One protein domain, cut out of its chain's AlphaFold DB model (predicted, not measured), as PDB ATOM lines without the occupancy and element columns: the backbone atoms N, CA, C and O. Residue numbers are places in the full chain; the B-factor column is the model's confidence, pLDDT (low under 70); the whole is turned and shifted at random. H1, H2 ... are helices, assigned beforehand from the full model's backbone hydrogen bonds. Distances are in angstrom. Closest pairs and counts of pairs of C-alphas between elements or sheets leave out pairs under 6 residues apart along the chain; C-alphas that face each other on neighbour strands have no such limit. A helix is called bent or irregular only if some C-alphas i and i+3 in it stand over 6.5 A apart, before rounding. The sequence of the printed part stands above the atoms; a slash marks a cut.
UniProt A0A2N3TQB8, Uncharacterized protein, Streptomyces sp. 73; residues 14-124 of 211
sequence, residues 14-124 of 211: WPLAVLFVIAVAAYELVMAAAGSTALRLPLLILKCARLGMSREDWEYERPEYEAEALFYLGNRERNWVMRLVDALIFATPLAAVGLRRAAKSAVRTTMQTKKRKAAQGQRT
ATOM      1  N   TRP A  14     204.353 208.085 120.742       61.62
ATOM      2  CA  TRP A  14     204.027 207.117 119.692       61.62
ATOM      3  C   TRP A  14     204.985 207.096 118.473       61.62
ATOM      4  O   TRP A  14     205.193 206.003 117.943       61.62
ATOM      5  N   PRO A  15     205.646 208.201 118.048       63.88
ATOM      6  CA  PRO A  15     206.608 208.156 116.947       63.88
ATOM      7  C   PRO A  15     207.852 207.328 117.284       63.88
ATOM      8  O   PRO A  15     208.374 206.620 116.427       63.88
ATOM      9  N   LEU A  16     208.306 207.351 118.542       60.34
ATOM     10  CA  LEU A  16     209.457 206.558 118.976       60.34
ATOM     11  C   LEU A  16     209.125 205.065 119.041       60.34
ATOM     12  O   LEU A  16     209.985 204.241 118.745       60.34
ATOM     13  N   ALA A  17     207.879 204.703 119.359       62.12
ATOM     14  CA  ALA A  17     207.440 203.310 119.299       62.12
ATOM     15  C   ALA A  17     207.448 202.777 117.854       62.12
ATOM     16  O   ALA A  17     207.890 201.655 117.612       62.12
ATOM     17  N   VAL A  18     207.030 203.597 116.883       71.00
ATOM     18  CA  VAL A  18     207.100 203.251 115.453       71.00
ATOM     19  C   VAL A  18     208.553 203.117 114.996       71.00
ATOM     20  O   VAL A  18     208.903 202.119 114.371       71.00
ATOM     21  N   LEU A  19     209.421 204.061 115.370       70.38
ATOM     22  CA  LEU A  19     210.854 203.995 115.066       70.38
ATOM     23  C   LEU A  19     211.524 202.766 115.680       70.38
ATOM     24  O   LEU A  19     212.359 202.148 115.030       70.38
ATOM     25  N   PHE A  20     211.128 202.364 116.888       68.25
ATOM     26  CA  PHE A  20     211.633 201.149 117.520       68.25
ATOM     27  C   PHE A  20     211.225 199.895 116.739       68.25
ATOM     28  O   PHE A  20     212.061 199.034 116.482       68.25
ATOM     29  N   VAL A  21     209.970 199.805 116.286       72.94
ATOM     30  CA  VAL A  21     209.506 198.683 115.450       72.94
ATOM     31  C   VAL A  21     210.249 198.644 114.113       72.94
ATOM     32  O   VAL A  21     210.686 197.574 113.692       72.94
ATOM     33  N   ILE A  22     210.450 199.801 113.475       76.31
ATOM     34  CA  ILE A  22     211.214 199.916 112.226       76.31
ATOM     35  C   ILE A  22     212.679 199.523 112.450       76.31
ATOM     36  O   ILE A  22     213.228 198.767 111.656       76.31
ATOM     37  N   ALA A  23     213.303 199.975 113.539       67.25
ATOM     38  CA  ALA A  23     214.687 199.650 113.872       67.25
ATOM     39  C   ALA A  23     214.874 198.155 114.160       67.25
ATOM     40  O   ALA A  23     215.841 197.563 113.691       67.25
ATOM     41  N   VAL A  24     213.935 197.522 114.870       73.56
ATOM     42  CA  VAL A  24     213.943 196.070 115.112       73.56
ATOM     43  C   VAL A  24     213.765 195.301 113.801       73.56
ATOM     44  O   VAL A  24     214.492 194.341 113.555       73.56
ATOM     45  N   ALA A  25     212.856 195.741 112.926       70.12
ATOM     46  CA  ALA A  25     212.659 195.129 111.614       70.12
ATOM     47  C   ALA A  25     213.894 195.284 110.710       70.12
ATOM     48  O   ALA A  25     214.306 194.324 110.063       70.12
ATOM     49  N   ALA A  26     214.519 196.464 110.701       73.06
ATOM     50  CA  ALA A  26     215.738 196.734 109.947       73.06
ATOM     51  C   ALA A  26     216.934 195.942 110.494       73.06
ATOM     52  O   ALA A  26     217.702 195.381 109.719       73.06
ATOM     53  N   TYR A  27     217.071 195.842 111.817       69.94
ATOM     54  CA  TYR A  27     218.103 195.035 112.465       69.94
ATOM     55  C   TYR A  27     217.959 193.550 112.113       69.94
ATOM     56  O   TYR A  27     218.933 192.910 111.727       69.94
ATOM     57  N   GLU A  28     216.741 193.006 112.168       63.44
ATOM     58  CA  GLU A  28     216.472 191.620 111.770       63.44
ATOM     59  C   GLU A  28     216.692 191.403 110.264       63.44
ATOM     60  O   GLU A  28     217.226 190.367 109.873       63.44
ATOM     61  N   LEU A  29     216.376 192.389 109.414       65.94
ATOM     62  CA  LEU A  29     216.674 192.348 107.978       65.94
ATOM     63  C   LEU A  29     218.189 192.319 107.713       65.94
ATOM     64  O   LEU A  29     218.657 191.537 106.887       65.94
ATOM     65  N   VAL A  30     218.964 193.127 108.443       63.50
ATOM     66  CA  VAL A  30     220.433 193.155 108.369       63.50
ATOM     67  C   VAL A  30     221.034 191.842 108.875       63.50
ATOM     68  O   VAL A  30     221.944 191.303 108.248       63.50
ATOM     69  N   MET A  31     220.506 191.279 109.963       61.16
ATOM     70  CA  MET A  31     220.973 190.001 110.512       61.16
ATOM     71  C   MET A  31     220.606 188.807 109.620       61.16
ATOM     72  O   MET A  31     221.414 187.885 109.460       61.16
ATOM     73  N   ALA A  32     219.435 188.851 108.974       57.31
ATOM     74  CA  ALA A  32     219.045 187.896 107.942       57.31
ATOM     75  C   ALA A  32     219.970 188.003 106.719       57.31
ATOM     76  O   ALA A  32     220.418 186.976 106.207       57.31
ATOM     77  N   ALA A  33     220.336 189.227 106.322       58.38
ATOM     78  CA  ALA A  33     221.277 189.474 105.233       58.38
ATOM     79  C   ALA A  33     222.723 189.080 105.540       58.38
ATOM     80  O   ALA A  33     223.475 188.731 104.635       58.38
ATOM     81  N   ALA A  34     223.104 189.063 106.815       61.59
ATOM     82  CA  ALA A  34     224.388 188.541 107.265       61.59
ATOM     83  C   ALA A  34     224.452 186.996 107.262       61.59
ATOM     84  O   ALA A  34     225.466 186.426 107.663       61.59
ATOM     85  N   GLY A  35     223.382 186.303 106.849       59.25
ATOM     86  CA  GLY A  35     223.337 184.842 106.741       59.25
ATOM     87  C   GLY A  35     223.300 184.100 108.081       59.25
ATOM     88  O   GLY A  35     223.316 182.870 108.090       59.25
ATOM     89  N   SER A  36     223.233 184.814 109.213       58.94
ATOM     90  CA  SER A  36     223.291 184.205 110.551       58.94
ATOM     91  C   SER A  36     221.915 183.873 111.147       58.94
ATOM     92  O   SER A  36     221.829 183.062 112.067       58.94
ATOM     93  N   THR A  37     220.819 184.432 110.611       53.31
ATOM     94  CA  THR A  37     219.467 184.282 111.189       53.31
ATOM     95  C   THR A  37     218.356 184.085 110.147       53.31
ATOM     96  O   THR A  37     217.267 184.644 110.268       53.31
ATOM     97  N   ALA A  38     218.574 183.237 109.137       54.88
ATOM     98  CA  ALA A  38     217.575 182.975 108.088       54.88
ATOM     99  C   ALA A  38     216.207 182.461 108.607       54.88
ATOM    100  O   ALA A  38     215.204 182.608 107.919       54.88
ATOM    101  N   LEU A  39     216.127 181.911 109.827       59.25
ATOM    102  CA  LEU A  39     214.873 181.394 110.394       59.25
ATOM    103  C   LEU A  39     213.972 182.441 111.074       59.25
ATOM    104  O   LEU A  39     212.808 182.144 111.335       59.25
ATOM    105  N   ARG A  40     214.460 183.646 111.403       63.44
ATOM    106  CA  ARG A  40     213.692 184.567 112.271       63.44
ATOM    107  C   ARG A  40     212.725 185.478 111.522       63.44
ATOM    108  O   ARG A  40     211.640 185.739 112.036       63.44
ATOM    109  N   LEU A  41     213.073 185.913 110.311       66.44
ATOM    110  CA  LEU A  41     212.229 186.819 109.522       66.44
ATOM    111  C   LEU A  41     210.855 186.217 109.155       66.44
ATOM    112  O   LEU A  41     209.846 186.884 109.374       66.44
ATOM    113  N   PRO A  42     210.769 184.959 108.684       62.97
ATOM    114  CA  PRO A  42     209.488 184.323 108.360       62.97
ATOM    115  C   PRO A  42     208.589 184.159 109.589       62.97
ATOM    116  O   PRO A  42     207.388 184.401 109.523       62.97
ATOM    117  N   LEU A  43     209.178 183.845 110.749       69.75
ATOM    118  CA  LEU A  43     208.455 183.781 112.022       69.75
ATOM    119  C   LEU A  43     207.946 185.158 112.468       69.75
ATOM    120  O   LEU A  43     206.896 185.258 113.104       69.75
ATOM    121  N   LEU A  44     208.675 186.228 112.142       71.25
ATOM    122  CA  LEU A  44     208.239 187.597 112.400       71.25
ATOM    123  C   LEU A  44     207.054 187.976 111.502       71.25
ATOM    124  O   LEU A  44     206.087 188.560 111.985       71.25
ATOM    125  N   ILE A  45     207.088 187.571 110.230       69.69
ATOM    126  CA  ILE A  45     205.979 187.748 109.287       69.69
ATOM    127  C   ILE A  45     204.745 186.961 109.754       69.69
ATOM    128  O   ILE A  45     203.654 187.529 109.794       69.69
ATOM    129  N   LEU A  46     204.907 185.716 110.223       71.31
ATOM    130  CA  LEU A  46     203.822 184.954 110.859       71.31
ATOM    131  C   LEU A  46     203.256 185.684 112.090       71.31
ATOM    132  O   LEU A  46     202.043 185.742 112.286       71.31
ATOM    133  N   LYS A  47     204.114 186.293 112.920       76.69
ATOM    134  CA  LYS A  47     203.662 187.108 114.061       76.69
ATOM    135  C   LYS A  47     202.894 188.353 113.622       76.69
ATOM    136  O   LYS A  47     201.941 188.729 114.302       76.69
ATOM    137  N   CYS A  48     203.273 188.981 112.513       69.06
ATOM    138  CA  CYS A  48     202.515 190.085 111.931       69.06
ATOM    139  C   CYS A  48     201.163 189.610 111.381       69.06
ATOM    140  O   CYS A  48     200.156 190.268 111.635       69.06
ATOM    141  N   ALA A  49     201.111 188.455 110.713       69.69
ATOM    142  CA  ALA A  49     199.865 187.859 110.226       69.69
ATOM    143  C   ALA A  49     198.882 187.575 111.377       69.69
ATOM    144  O   ALA A  49     197.699 187.912 111.284       69.69
ATOM    145  N   ARG A  50     199.390 187.092 112.520       79.75
ATOM    146  CA  ARG A  50     198.598 186.883 113.742       79.75
ATOM    147  C   ARG A  50     197.883 188.146 114.236       79.75
ATOM    148  O   ARG A  50     196.821 188.034 114.838       79.75
ATOM    149  N   LEU A  51     198.430 189.344 114.011       73.50
ATOM    150  CA  LEU A  51     197.788 190.591 114.455       73.50
ATOM    151  C   LEU A  51     196.495 190.907 113.680       73.50
ATOM    152  O   LEU A  51     195.688 191.699 114.164       73.50
ATOM    153  N   GLY A  52     196.294 190.309 112.500       67.50
ATOM    154  CA  GLY A  52     195.140 190.560 111.631       67.50
ATOM    155  C   GLY A  52     194.037 189.499 111.672       67.50
ATOM    156  O   GLY A  52     192.997 189.704 111.046       67.50
ATOM    157  N   MET A  53     194.237 188.381 112.376       77.06
ATOM    158  CA  MET A  53     193.312 187.241 112.379       77.06
ATOM    159  C   MET A  53     192.674 187.015 113.750       77.06
ATOM    160  O   MET A  53     193.238 187.375 114.787       77.06
ATOM    161  N   SER A  54     191.471 186.431 113.757       79.31
ATOM    162  CA  SER A  54     190.863 185.965 115.001       79.31
ATOM    163  C   SER A  54     191.689 184.809 115.573       79.31
ATOM    164  O   SER A  54     192.427 184.133 114.852       79.31
ATOM    165  N   ARG A  55     191.608 184.592 116.889       82.19
ATOM    166  CA  ARG A  55     192.381 183.529 117.540       82.19
ATOM    167  C   ARG A  55     191.983 182.142 117.022       82.19
ATOM    168  O   ARG A  55     192.857 181.297 116.878       82.19
ATOM    169  N   GLU A  56     190.700 181.956 116.733       86.25
ATOM    170  CA  GLU A  56     190.123 180.713 116.215       86.25
ATOM    171  C   GLU A  56     190.637 180.411 114.800       86.25
ATOM    172  O   GLU A  56     191.163 179.327 114.563       86.25
ATOM    173  N   ASP A  57     190.591 181.399 113.897       83.00
ATOM    174  CA  ASP A  57     191.103 181.239 112.526       83.00
ATOM    175  C   ASP A  57     192.616 180.962 112.526       83.00
ATOM    176  O   ASP A  57     193.118 180.153 111.751       83.00
ATOM    177  N   TRP A  58     193.358 181.618 113.426       85.75
ATOM    178  CA  TRP A  58     194.799 181.417 113.546       85.75
ATOM    179  C   TRP A  58     195.157 180.017 114.048       85.75
ATOM    180  O   TRP A  58     196.128 179.436 113.576       85.75
ATOM    181  N   GLU A  59     194.418 179.471 115.015       87.56
ATOM    182  CA  GLU A  59     194.682 178.121 115.526       87.56
ATOM    183  C   GLU A  59     194.434 177.046 114.455       87.56
ATOM    184  O   GLU A  59     195.153 176.047 114.448       87.56
ATOM    185  N   TYR A  60     193.511 177.289 113.518       89.06
ATOM    186  CA  TYR A  60     193.267 176.409 112.374       89.06
ATOM    187  C   TYR A  60     194.350 176.521 111.289       89.06
ATOM    188  O   TYR A  60     194.885 175.505 110.861       89.06
ATOM    189  N   GLU A  61     194.709 177.738 110.862       84.69
ATOM    190  CA  GLU A  61     195.607 177.925 109.707       84.69
ATOM    191  C   GLU A  61     197.111 177.885 110.074       84.69
ATOM    192  O   GLU A  61     197.971 177.667 109.221       84.69
ATOM    193  N   ARG A  62     197.473 178.069 111.353       84.38
ATOM    194  CA  ARG A  62     198.879 178.084 111.810       84.38
ATOM    195  C   ARG A  62     199.708 176.853 111.397       84.38
ATOM    196  O   ARG A  62     200.859 177.069 111.015       84.38
ATOM    197  N   PRO A  63     199.226 175.600 111.524       87.81
ATOM    198  CA  PRO A  63     200.038 174.417 111.230       87.81
ATOM    199  C   PRO A  63     200.426 174.332 109.750       87.81
ATOM    200  O   PRO A  63     201.567 173.995 109.443       87.81
ATOM    201  N   GLU A  64     199.502 174.687 108.852       86.00
ATOM    202  CA  GLU A  64     199.740 174.731 107.404       86.00
ATOM    203  C   GLU A  64     200.796 175.792 107.069       86.00
ATOM    204  O   GLU A  64     201.783 175.492 106.396       86.00
ATOM    205  N   TYR A  65     200.689 176.989 107.660       79.75
ATOM    206  CA  TYR A  65     201.683 178.046 107.455       79.75
ATOM    207  C   TYR A  65     203.063 177.720 108.017       79.75
ATOM    208  O   TYR A  65     204.074 178.068 107.405       79.75
ATOM    209  N   GLU A  66     203.135 177.096 109.194       81.69
ATOM    210  CA  GLU A  66     204.418 176.665 109.747       81.69
ATOM    211  C   GLU A  66     205.060 175.607 108.840       81.69
ATOM    212  O   GLU A  66     206.258 175.701 108.572       81.69
ATOM    213  N   ALA A  67     204.279 174.669 108.298       86.31
ATOM    214  CA  ALA A  67     204.778 173.643 107.388       86.31
ATOM    215  C   ALA A  67     205.299 174.229 106.063       86.31
ATOM    216  O   ALA A  67     206.414 173.905 105.650       86.31
ATOM    217  N   GLU A  68     204.552 175.128 105.422       81.62
ATOM    218  CA  GLU A  68     204.961 175.743 104.153       81.62
ATOM    219  C   GLU A  68     206.151 176.690 104.328       81.62
ATOM    220  O   GLU A  68     207.111 176.637 103.556       81.62
ATOM    221  N   ALA A  69     206.156 177.514 105.382       76.19
ATOM    222  CA  ALA A  69     207.296 178.377 105.674       76.19
ATOM    223  C   ALA A  69     208.567 177.547 105.908       76.19
ATOM    224  O   ALA A  69     209.625 177.867 105.360       76.19
ATOM    225  N   LEU A  70     208.465 176.456 106.678       80.38
ATOM    226  CA  LEU A  70     209.581 175.537 106.910       80.38
ATOM    227  C   LEU A  70     210.014 174.812 105.632       80.38
ATOM    228  O   LEU A  70     211.214 174.619 105.444       80.38
ATOM    229  N   PHE A  71     209.088 174.473 104.733       84.06
ATOM    230  CA  PHE A  71     209.402 173.873 103.437       84.06
ATOM    231  C   PHE A  71     210.269 174.804 102.572       84.06
ATOM    232  O   PHE A  71     211.331 174.397 102.091       84.06
ATOM    233  N   TYR A  72     209.894 176.083 102.449       75.06
ATOM    234  CA  TYR A  72     210.692 177.072 101.709       75.06
ATOM    235  C   TYR A  72     212.035 177.387 102.392       75.06
ATOM    236  O   TYR A  72     213.048 177.609 101.722       75.06
ATOM    237  N   LEU A  73     212.079 177.370 103.728       70.25
ATOM    238  CA  LEU A  73     213.296 177.618 104.510       70.25
ATOM    239  C   LEU A  73     214.281 176.443 104.500       70.25
ATOM    240  O   LEU A  73     215.497 176.669 104.551       70.25
ATOM    241  N   GLY A  74     213.768 175.213 104.432       78.94
ATOM    242  CA  GLY A  74     214.535 173.972 104.506       78.94
ATOM    243  C   GLY A  74     215.431 173.718 103.294       78.94
ATOM    244  O   GLY A  74     216.411 172.981 103.400       78.94
ATOM    245  N   ASN A  75     215.158 174.368 102.158       81.38
ATOM    246  CA  ASN A  75     215.938 174.177 100.942       81.38
ATOM    247  C   ASN A  75     217.291 174.914 101.004       81.38
ATOM    248  O   ASN A  75     217.440 176.061 100.576       81.38
ATOM    249  N   ARG A  76     218.295 174.243 101.576       75.31
ATOM    250  CA  ARG A  76     219.628 174.803 101.849       75.31
ATOM    251  C   ARG A  76     220.435 175.123 100.585       75.31
ATOM    252  O   ARG A  76     221.385 175.898 100.679       75.31
ATOM    253  N   GLU A  77     220.043 174.573  99.436       81.19
ATOM    254  CA  GLU A  77     220.714 174.776  98.147       81.19
ATOM    255  C   GLU A  77     220.355 176.111  97.480       81.19
ATOM    256  O   GLU A  77     221.155 176.664  96.724       81.19
ATOM    257  N   ARG A  78     219.184 176.689  97.788       76.56
ATOM    258  CA  ARG A  78     218.817 178.019  97.284       76.56
ATOM    259  C   ARG A  78     219.524 179.128  98.068       76.56
ATOM    260  O   ARG A  78     219.607 179.115  99.302       76.56
ATOM    261  N   ASN A  79     219.953 180.164  97.345       83.12
ATOM    262  CA  ASN A  79     220.445 181.409  97.941       83.12
ATOM    263  C   ASN A  79     219.425 181.946  98.956       83.12
ATOM    264  O   ASN A  79     218.221 181.931  98.700       83.12
ATOM    265  N   TRP A  80     219.900 182.413 100.113       75.94
ATOM    266  CA  TRP A  80     219.024 182.843 101.211       75.94
ATOM    267  C   TRP A  80     218.080 183.984 100.794       75.94
ATOM    268  O   TRP A  80     216.937 184.012 101.238       75.94
ATOM    269  N   VAL A  81     218.517 184.861  99.879       71.56
ATOM    270  CA  VAL A  81     217.681 185.928  99.305       71.56
ATOM    271  C   VAL A  81     216.476 185.352  98.568       71.56
ATOM    272  O   VAL A  81     215.362 185.815  98.772       71.56
ATOM    273  N   MET A  82     216.673 184.323  97.738       77.12
ATOM    274  CA  MET A  82     215.561 183.716  96.999       77.12
ATOM    275  C   MET A  82     214.589 183.014  97.941       77.12
ATOM    276  O   MET A  82     213.388 183.167  97.784       77.12
ATOM    277  N   ARG A  83     215.096 182.344  98.985       76.75
ATOM    278  CA  ARG A  83     214.241 181.771 100.038       76.75
ATOM    279  C   ARG A  83     213.403 182.829 100.747       76.75
ATOM    280  O   ARG A  83     212.234 182.595 101.033       76.75
ATOM    281  N   LEU A  84     213.993 183.992 101.018       72.12
ATOM    282  CA  LEU A  84     213.275 185.116 101.604       72.12
ATOM    283  C   LEU A  84     212.193 185.645 100.658       72.12
ATOM    284  O   LEU A  84     211.077 185.887 101.103       72.12
ATOM    285  N   VAL A  85     212.521 185.828  99.378       76.38
ATOM    286  CA  VAL A  85     211.580 186.311  98.359       76.38
ATOM    287  C   VAL A  85     210.423 185.332  98.181       76.38
ATOM    288  O   VAL A  85     209.278 185.767  98.223       76.38
ATOM    289  N   ASP A  86     210.696 184.031  98.075       79.25
ATOM    290  CA  ASP A  86     209.667 182.988  97.981       79.25
ATOM    291  C   ASP A  86     208.745 183.013  99.215       79.25
ATOM    292  O   ASP A  86     207.520 183.046  99.083       79.25
ATOM    293  N   ALA A  87     209.324 183.108 100.420       75.06
ATOM    294  CA  ALA A  87     208.560 183.231 101.661       75.06
ATOM    295  C   ALA A  87     207.722 184.523 101.717       75.06
ATOM    296  O   ALA A  87     206.596 184.512 102.214       75.06
ATOM    297  N   LEU A  88     208.237 185.641 101.194       73.06
ATOM    298  CA  LEU A  88     207.506 186.908 101.123       73.06
ATOM    299  C   LEU A  88     206.360 186.851 100.114       73.06
ATOM    300  O   LEU A  88     205.265 187.314 100.425       73.06
ATOM    301  N   ILE A  89     206.589 186.288  98.926       78.94
ATOM    302  CA  ILE A  89     205.561 186.118  97.891       78.94
ATOM    303  C   ILE A  89     204.404 185.294  98.449       78.94
ATOM    304  O   ILE A  89     203.247 185.657  98.241       78.94
ATOM    305  N   PHE A  90     204.714 184.254  99.220       77.50
ATOM    306  CA  PHE A  90     203.711 183.428  99.874       77.50
ATOM    307  C   PHE A  90     202.958 184.177 100.989       77.50
ATOM    308  O   PHE A  90     201.730 184.146 101.060       77.50
ATOM    309  N   ALA A  91     203.670 184.927 101.834       73.19
ATOM    310  CA  ALA A  91     203.070 185.617 102.977       73.19
ATOM    311  C   ALA A  91     202.299 186.906 102.622       73.19
ATOM    312  O   ALA A  91     201.411 187.333 103.363       73.19
ATOM    313  N   THR A  92     202.623 187.548 101.498       75.00
ATOM    314  CA  THR A  92     202.021 188.823 101.065       75.00
ATOM    315  C   THR A  92     200.500 188.751 100.849       75.00
ATOM    316  O   THR A  92     199.791 189.586 101.422       75.00
ATOM    317  N   PRO A  93     199.943 187.799 100.068       72.38
ATOM    318  CA  PRO A  93     198.496 187.713  99.870       72.38
ATOM    319  C   PRO A  93     197.750 187.474 101.189       72.38
ATOM    320  O   PRO A  93     196.676 188.034 101.399       72.38
ATOM    321  N   LEU A  94     198.350 186.739 102.122       67.44
ATOM    322  CA  LEU A  94     197.767 186.431 103.427       67.44
ATOM    323  C   LEU A  94     197.727 187.649 104.344       67.44
ATOM    324  O   LEU A  94     196.678 187.980 104.905       67.44
ATOM    325  N   ALA A  95     198.842 188.380 104.423       69.62
ATOM    326  CA  ALA A  95     198.897 189.649 105.134       69.62
ATOM    327  C   ALA A  95     197.857 190.627 104.568       69.62
ATOM    328  O   ALA A  95     197.126 191.249 105.334       69.62
ATOM    329  N   ALA A  96     197.713 190.700 103.240       72.38
ATOM    330  CA  ALA A  96     196.716 191.545 102.585       72.38
ATOM    331  C   ALA A  96     195.265 191.134 102.911       72.38
ATOM    332  O   ALA A  96     194.404 192.000 103.107       72.38
ATOM    333  N   VAL A  97     194.971 189.833 103.002       74.69
ATOM    334  CA  VAL A  97     193.641 189.321 103.379       74.69
ATOM    335  C   VAL A  97     193.324 189.640 104.840       74.69
ATOM    336  O   VAL A  97     192.250 190.186 105.118       74.69
ATOM    337  N   GLY A  98     194.257 189.373 105.759       71.00
ATOM    338  CA  GLY A  98     194.120 189.725 107.175       71.00
ATOM    339  C   GLY A  98     193.907 191.228 107.364       71.00
ATOM    340  O   GLY A  98     192.992 191.653 108.071       71.00
ATOM    341  N   LEU A  99     194.656 192.042 106.618       67.56
ATOM    342  CA  LEU A  99     194.523 193.496 106.611       67.56
ATOM    343  C   LEU A  99     193.131 193.962 106.174       67.56
ATOM    344  O   LEU A  99     192.514 194.805 106.826       67.56
ATOM    345  N   ARG A 100     192.601 193.385 105.089       73.19
ATOM    346  CA  ARG A 100     191.250 193.694 104.593       73.19
ATOM    347  C   ARG A 100     190.172 193.302 105.600       73.19
ATOM    348  O   ARG A 100     189.193 194.035 105.753       73.19
ATOM    349  N   ARG A 101     190.322 192.164 106.285       71.75
ATOM    350  CA  ARG A 101     189.375 191.716 107.320       71.75
ATOM    351  C   ARG A 101     189.419 192.636 108.544       71.75
ATOM    352  O   ARG A 101     188.359 193.070 108.998       71.75
ATOM    353  N   ALA A 102     190.613 193.015 108.999       64.94
ATOM    354  CA  ALA A 102     190.808 193.966 110.092       64.94
ATOM    355  C   ALA A 102     190.246 195.362 109.766       64.94
ATOM    356  O   ALA A 102     189.558 195.972 110.584       64.94
ATOM    357  N   ALA A 103     190.444 195.851 108.538       68.94
ATOM    358  CA  ALA A 103     189.853 197.110 108.091       68.94
ATOM    359  C   ALA A 103     188.313 197.052 108.094       68.94
ATOM    360  O   ALA A 103     187.646 197.964 108.587       68.94
ATOM    361  N   LYS A 104     187.722 195.948 107.611       75.88
ATOM    362  CA  LYS A 104     186.262 195.753 107.623       75.88
ATOM    363  C   LYS A 104     185.686 195.680 109.041       75.88
ATOM    364  O   LYS A 104     184.604 196.222 109.279       75.88
ATOM    365  N   SER A 105     186.372 195.032 109.984       71.94
ATOM    366  CA  SER A 105     185.907 194.952 111.375       71.94
ATOM    367  C   SER A 105     185.990 196.312 112.075       71.94
ATOM    368  O   SER A 105     185.022 196.717 112.724       71.94
ATOM    369  N   ALA A 106     187.061 197.079 111.847       68.69
ATOM    370  CA  ALA A 106     187.196 198.445 112.350       68.69
ATOM    371  C   ALA A 106     186.037 199.345 111.875       68.69
ATOM    372  O   ALA A 106     185.381 199.989 112.698       68.69
ATOM    373  N   VAL A 107     185.687 199.307 110.584       76.19
ATOM    374  CA  VAL A 107     184.556 200.078 110.025       76.19
ATOM    375  C   VAL A 107     183.210 199.677 110.648       76.19
ATOM    376  O   VAL A 107     182.365 200.528 110.931       76.19
ATOM    377  N   ARG A 108     182.987 198.388 110.931       76.69
ATOM    378  CA  ARG A 108     181.748 197.946 111.598       76.69
ATOM    379  C   ARG A 108     181.646 198.469 113.029       76.69
ATOM    380  O   ARG A 108     180.561 198.878 113.450       76.69
ATOM    381  N   THR A 109     182.751 198.498 113.773       73.44
ATOM    382  CA  THR A 109     182.751 199.009 115.156       73.44
ATOM    383  C   THR A 109     182.465 200.510 115.224       73.44
ATOM    384  O   THR A 109     181.698 200.951 116.087       73.44
ATOM    385  N   THR A 110     182.983 201.305 114.282       71.62
ATOM    386  CA  THR A 110     182.703 202.748 114.223       71.62
ATOM    387  C   THR A 110     181.237 203.019 113.873       71.62
ATOM    388  O   THR A 110     180.593 203.836 114.538       71.62
ATOM    389  N   MET A 111     180.656 202.269 112.928       73.50
ATOM    390  CA  MET A 111     179.227 202.362 112.596       73.50
ATOM    391  C   MET A 111     178.317 201.961 113.763       73.50
ATOM    392  O   MET A 111     177.354 202.671 114.062       73.50
ATOM    393  N   GLN A 112     178.626 200.870 114.471       73.75
ATOM    394  CA  GLN A 112     177.871 200.453 115.659       73.75
ATOM    395  C   GLN A 112     177.925 201.498 116.775       73.75
ATOM    396  O   GLN A 112     176.914 201.773 117.423       73.75
ATOM    397  N   THR A 113     179.080 202.135 116.968       73.69
ATOM    398  CA  THR A 113     179.246 203.207 117.957       73.69
ATOM    399  C   THR A 113     178.428 204.444 117.576       73.69
ATOM    400  O   THR A 113     177.770 205.031 118.435       73.69
ATOM    401  N   LYS A 114     178.390 204.804 116.285       74.75
ATOM    402  CA  LYS A 114     177.552 205.900 115.769       74.75
ATOM    403  C   LYS A 114     176.057 205.594 115.929       74.75
ATOM    404  O   LYS A 114     175.318 206.441 116.421       74.75
ATOM    405  N   LYS A 115     175.624 204.365 115.618       73.88
ATOM    406  CA  LYS A 115     174.231 203.909 115.790       73.88
ATOM    407  C   LYS A 115     173.813 203.877 117.263       73.88
ATOM    408  O   LYS A 115     172.715 204.309 117.595       73.88
ATOM    409  N   ARG A 116     174.706 203.447 118.164       66.62
ATOM    410  CA  ARG A 116     174.495 203.512 119.620       66.62
ATOM    411  C   ARG A 116     174.374 204.945 120.125       66.62
ATOM    412  O   ARG A 116     173.469 205.210 120.901       66.62
ATOM    413  N   LYS A 117     175.217 205.874 119.659       66.75
ATOM    414  CA  LYS A 117     175.107 207.300 120.013       66.75
ATOM    415  C   LYS A 117     173.807 207.931 119.499       66.75
ATOM    416  O   LYS A 117     173.185 208.676 120.244       66.75
ATOM    417  N   ALA A 118     173.357 207.581 118.293       67.94
ATOM    418  CA  ALA A 118     172.069 208.032 117.758       67.94
ATOM    419  C   ALA A 118     170.877 207.478 118.568       67.94
ATOM    420  O   ALA A 118     170.002 208.234 118.981       67.94
ATOM    421  N   ALA A 119     170.891 206.181 118.894       63.53
ATOM    422  CA  ALA A 119     169.871 205.558 119.740       63.53
ATOM    423  C   ALA A 119     169.896 206.079 121.191       63.53
ATOM    424  O   ALA A 119     168.858 206.159 121.849       63.53
ATOM    425  N   GLN A 120     171.074 206.446 121.701       62.25
ATOM    426  CA  GLN A 120     171.242 207.017 123.034       62.25
ATOM    427  C   GLN A 120     170.789 208.481 123.088       62.25
ATOM    428  O   GLN A 120     170.126 208.836 124.052       62.25
ATOM    429  N   GLY A 121     171.028 209.274 122.035       58.72
ATOM    430  CA  GLY A 121     170.466 210.622 121.879       58.72
ATOM    431  C   GLY A 121     168.933 210.627 121.848       58.72
ATOM    432  O   GLY A 121     168.289 211.450 122.495       58.72
ATOM    433  N   GLN A 122     168.329 209.636 121.186       57.12
ATOM    434  CA  GLN A 122     166.873 209.482 121.137       57.12
ATOM    435  C   GLN A 122     166.281 209.016 122.480       57.12
ATOM    436  O   GLN A 122     165.235 209.507 122.902       57.12
ATOM    437  N   ARG A 123     166.979 208.136 123.216       55.97
ATOM    438  CA  ARG A 123     166.579 207.746 124.581       55.97
ATOM    439  C   ARG A 123     166.759 208.868 125.603       55.97
ATOM    440  O   ARG A 123     165.986 208.918 126.547       55.97
ATOM    441  N   THR A 124     167.713 209.785 125.427       53.06
ATOM    442  CA  THR A 124     167.877 210.938 126.332       53.06
ATOM    443  C   THR A 124     166.811 212.015 126.142       53.06
ATOM    444  O   THR A 124     166.451 212.656 127.124       53.06
TER     445      THR A 124
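This is residues 14 to 124 of the 211 residues of an uncharacterized protein of Streptomyces sp. 73 (UniProt A0A2N3TQB8). A long bent helix, H4, runs past a small helical body and sticks out beyond it with residues 104 to 124; H2 sits in the middle of the body beside H3 and H4a, and H1 slants away, residues 14 to 24 free. The printed part has 111 residues, with four named helices in the order H1, H2, H3, H4 that hold 96 of them and no named strand; its class is all helix, and it is loose, with a radius of gyration of the C-alphas of 19.2 A and spans of 69 by 35 by 18 A.

H4, residues 80 to 124, is one helix by its hydrogen bonds but bent, C-alphas 90 and 93 being 6.7 A apart; arms H4a, 80 to 90, and H4b, 93 to 124, stand at a steep tilt of 42 degrees. H2, residues 40 to 50, touches H4b's residues 94 to 98 alone, closest C-alphas Ala 49 and Ala 95, 5.5 A. H3, residues 55 to 74, irregular with C-alphas 60 and 63 7.2 A apart, forms a hairpin with H4a, closest C-alphas Tyr 72 and Arg 83, 6.1 A. H1, residues 14 to 33, touches H2 with 28 to 32 alone, a hairpin, closest C-alphas Glu 28 and Leu 41, 6.8 A. Every O i to N i+4 pair is within hydrogen-bond range in H1, H2, H4a and H4b; H3 has 14 of 16.

Find C-alpha 14 at (204.027, 207.117, 119.692); H1 runs 28.6 A from there. H4b runs 46.7 A to C-alpha 124 at (167.877, 210.938, 126.332).

The printed part has no cut and no long link; 42 residues are under pLDDT 70, among them 27 to 43.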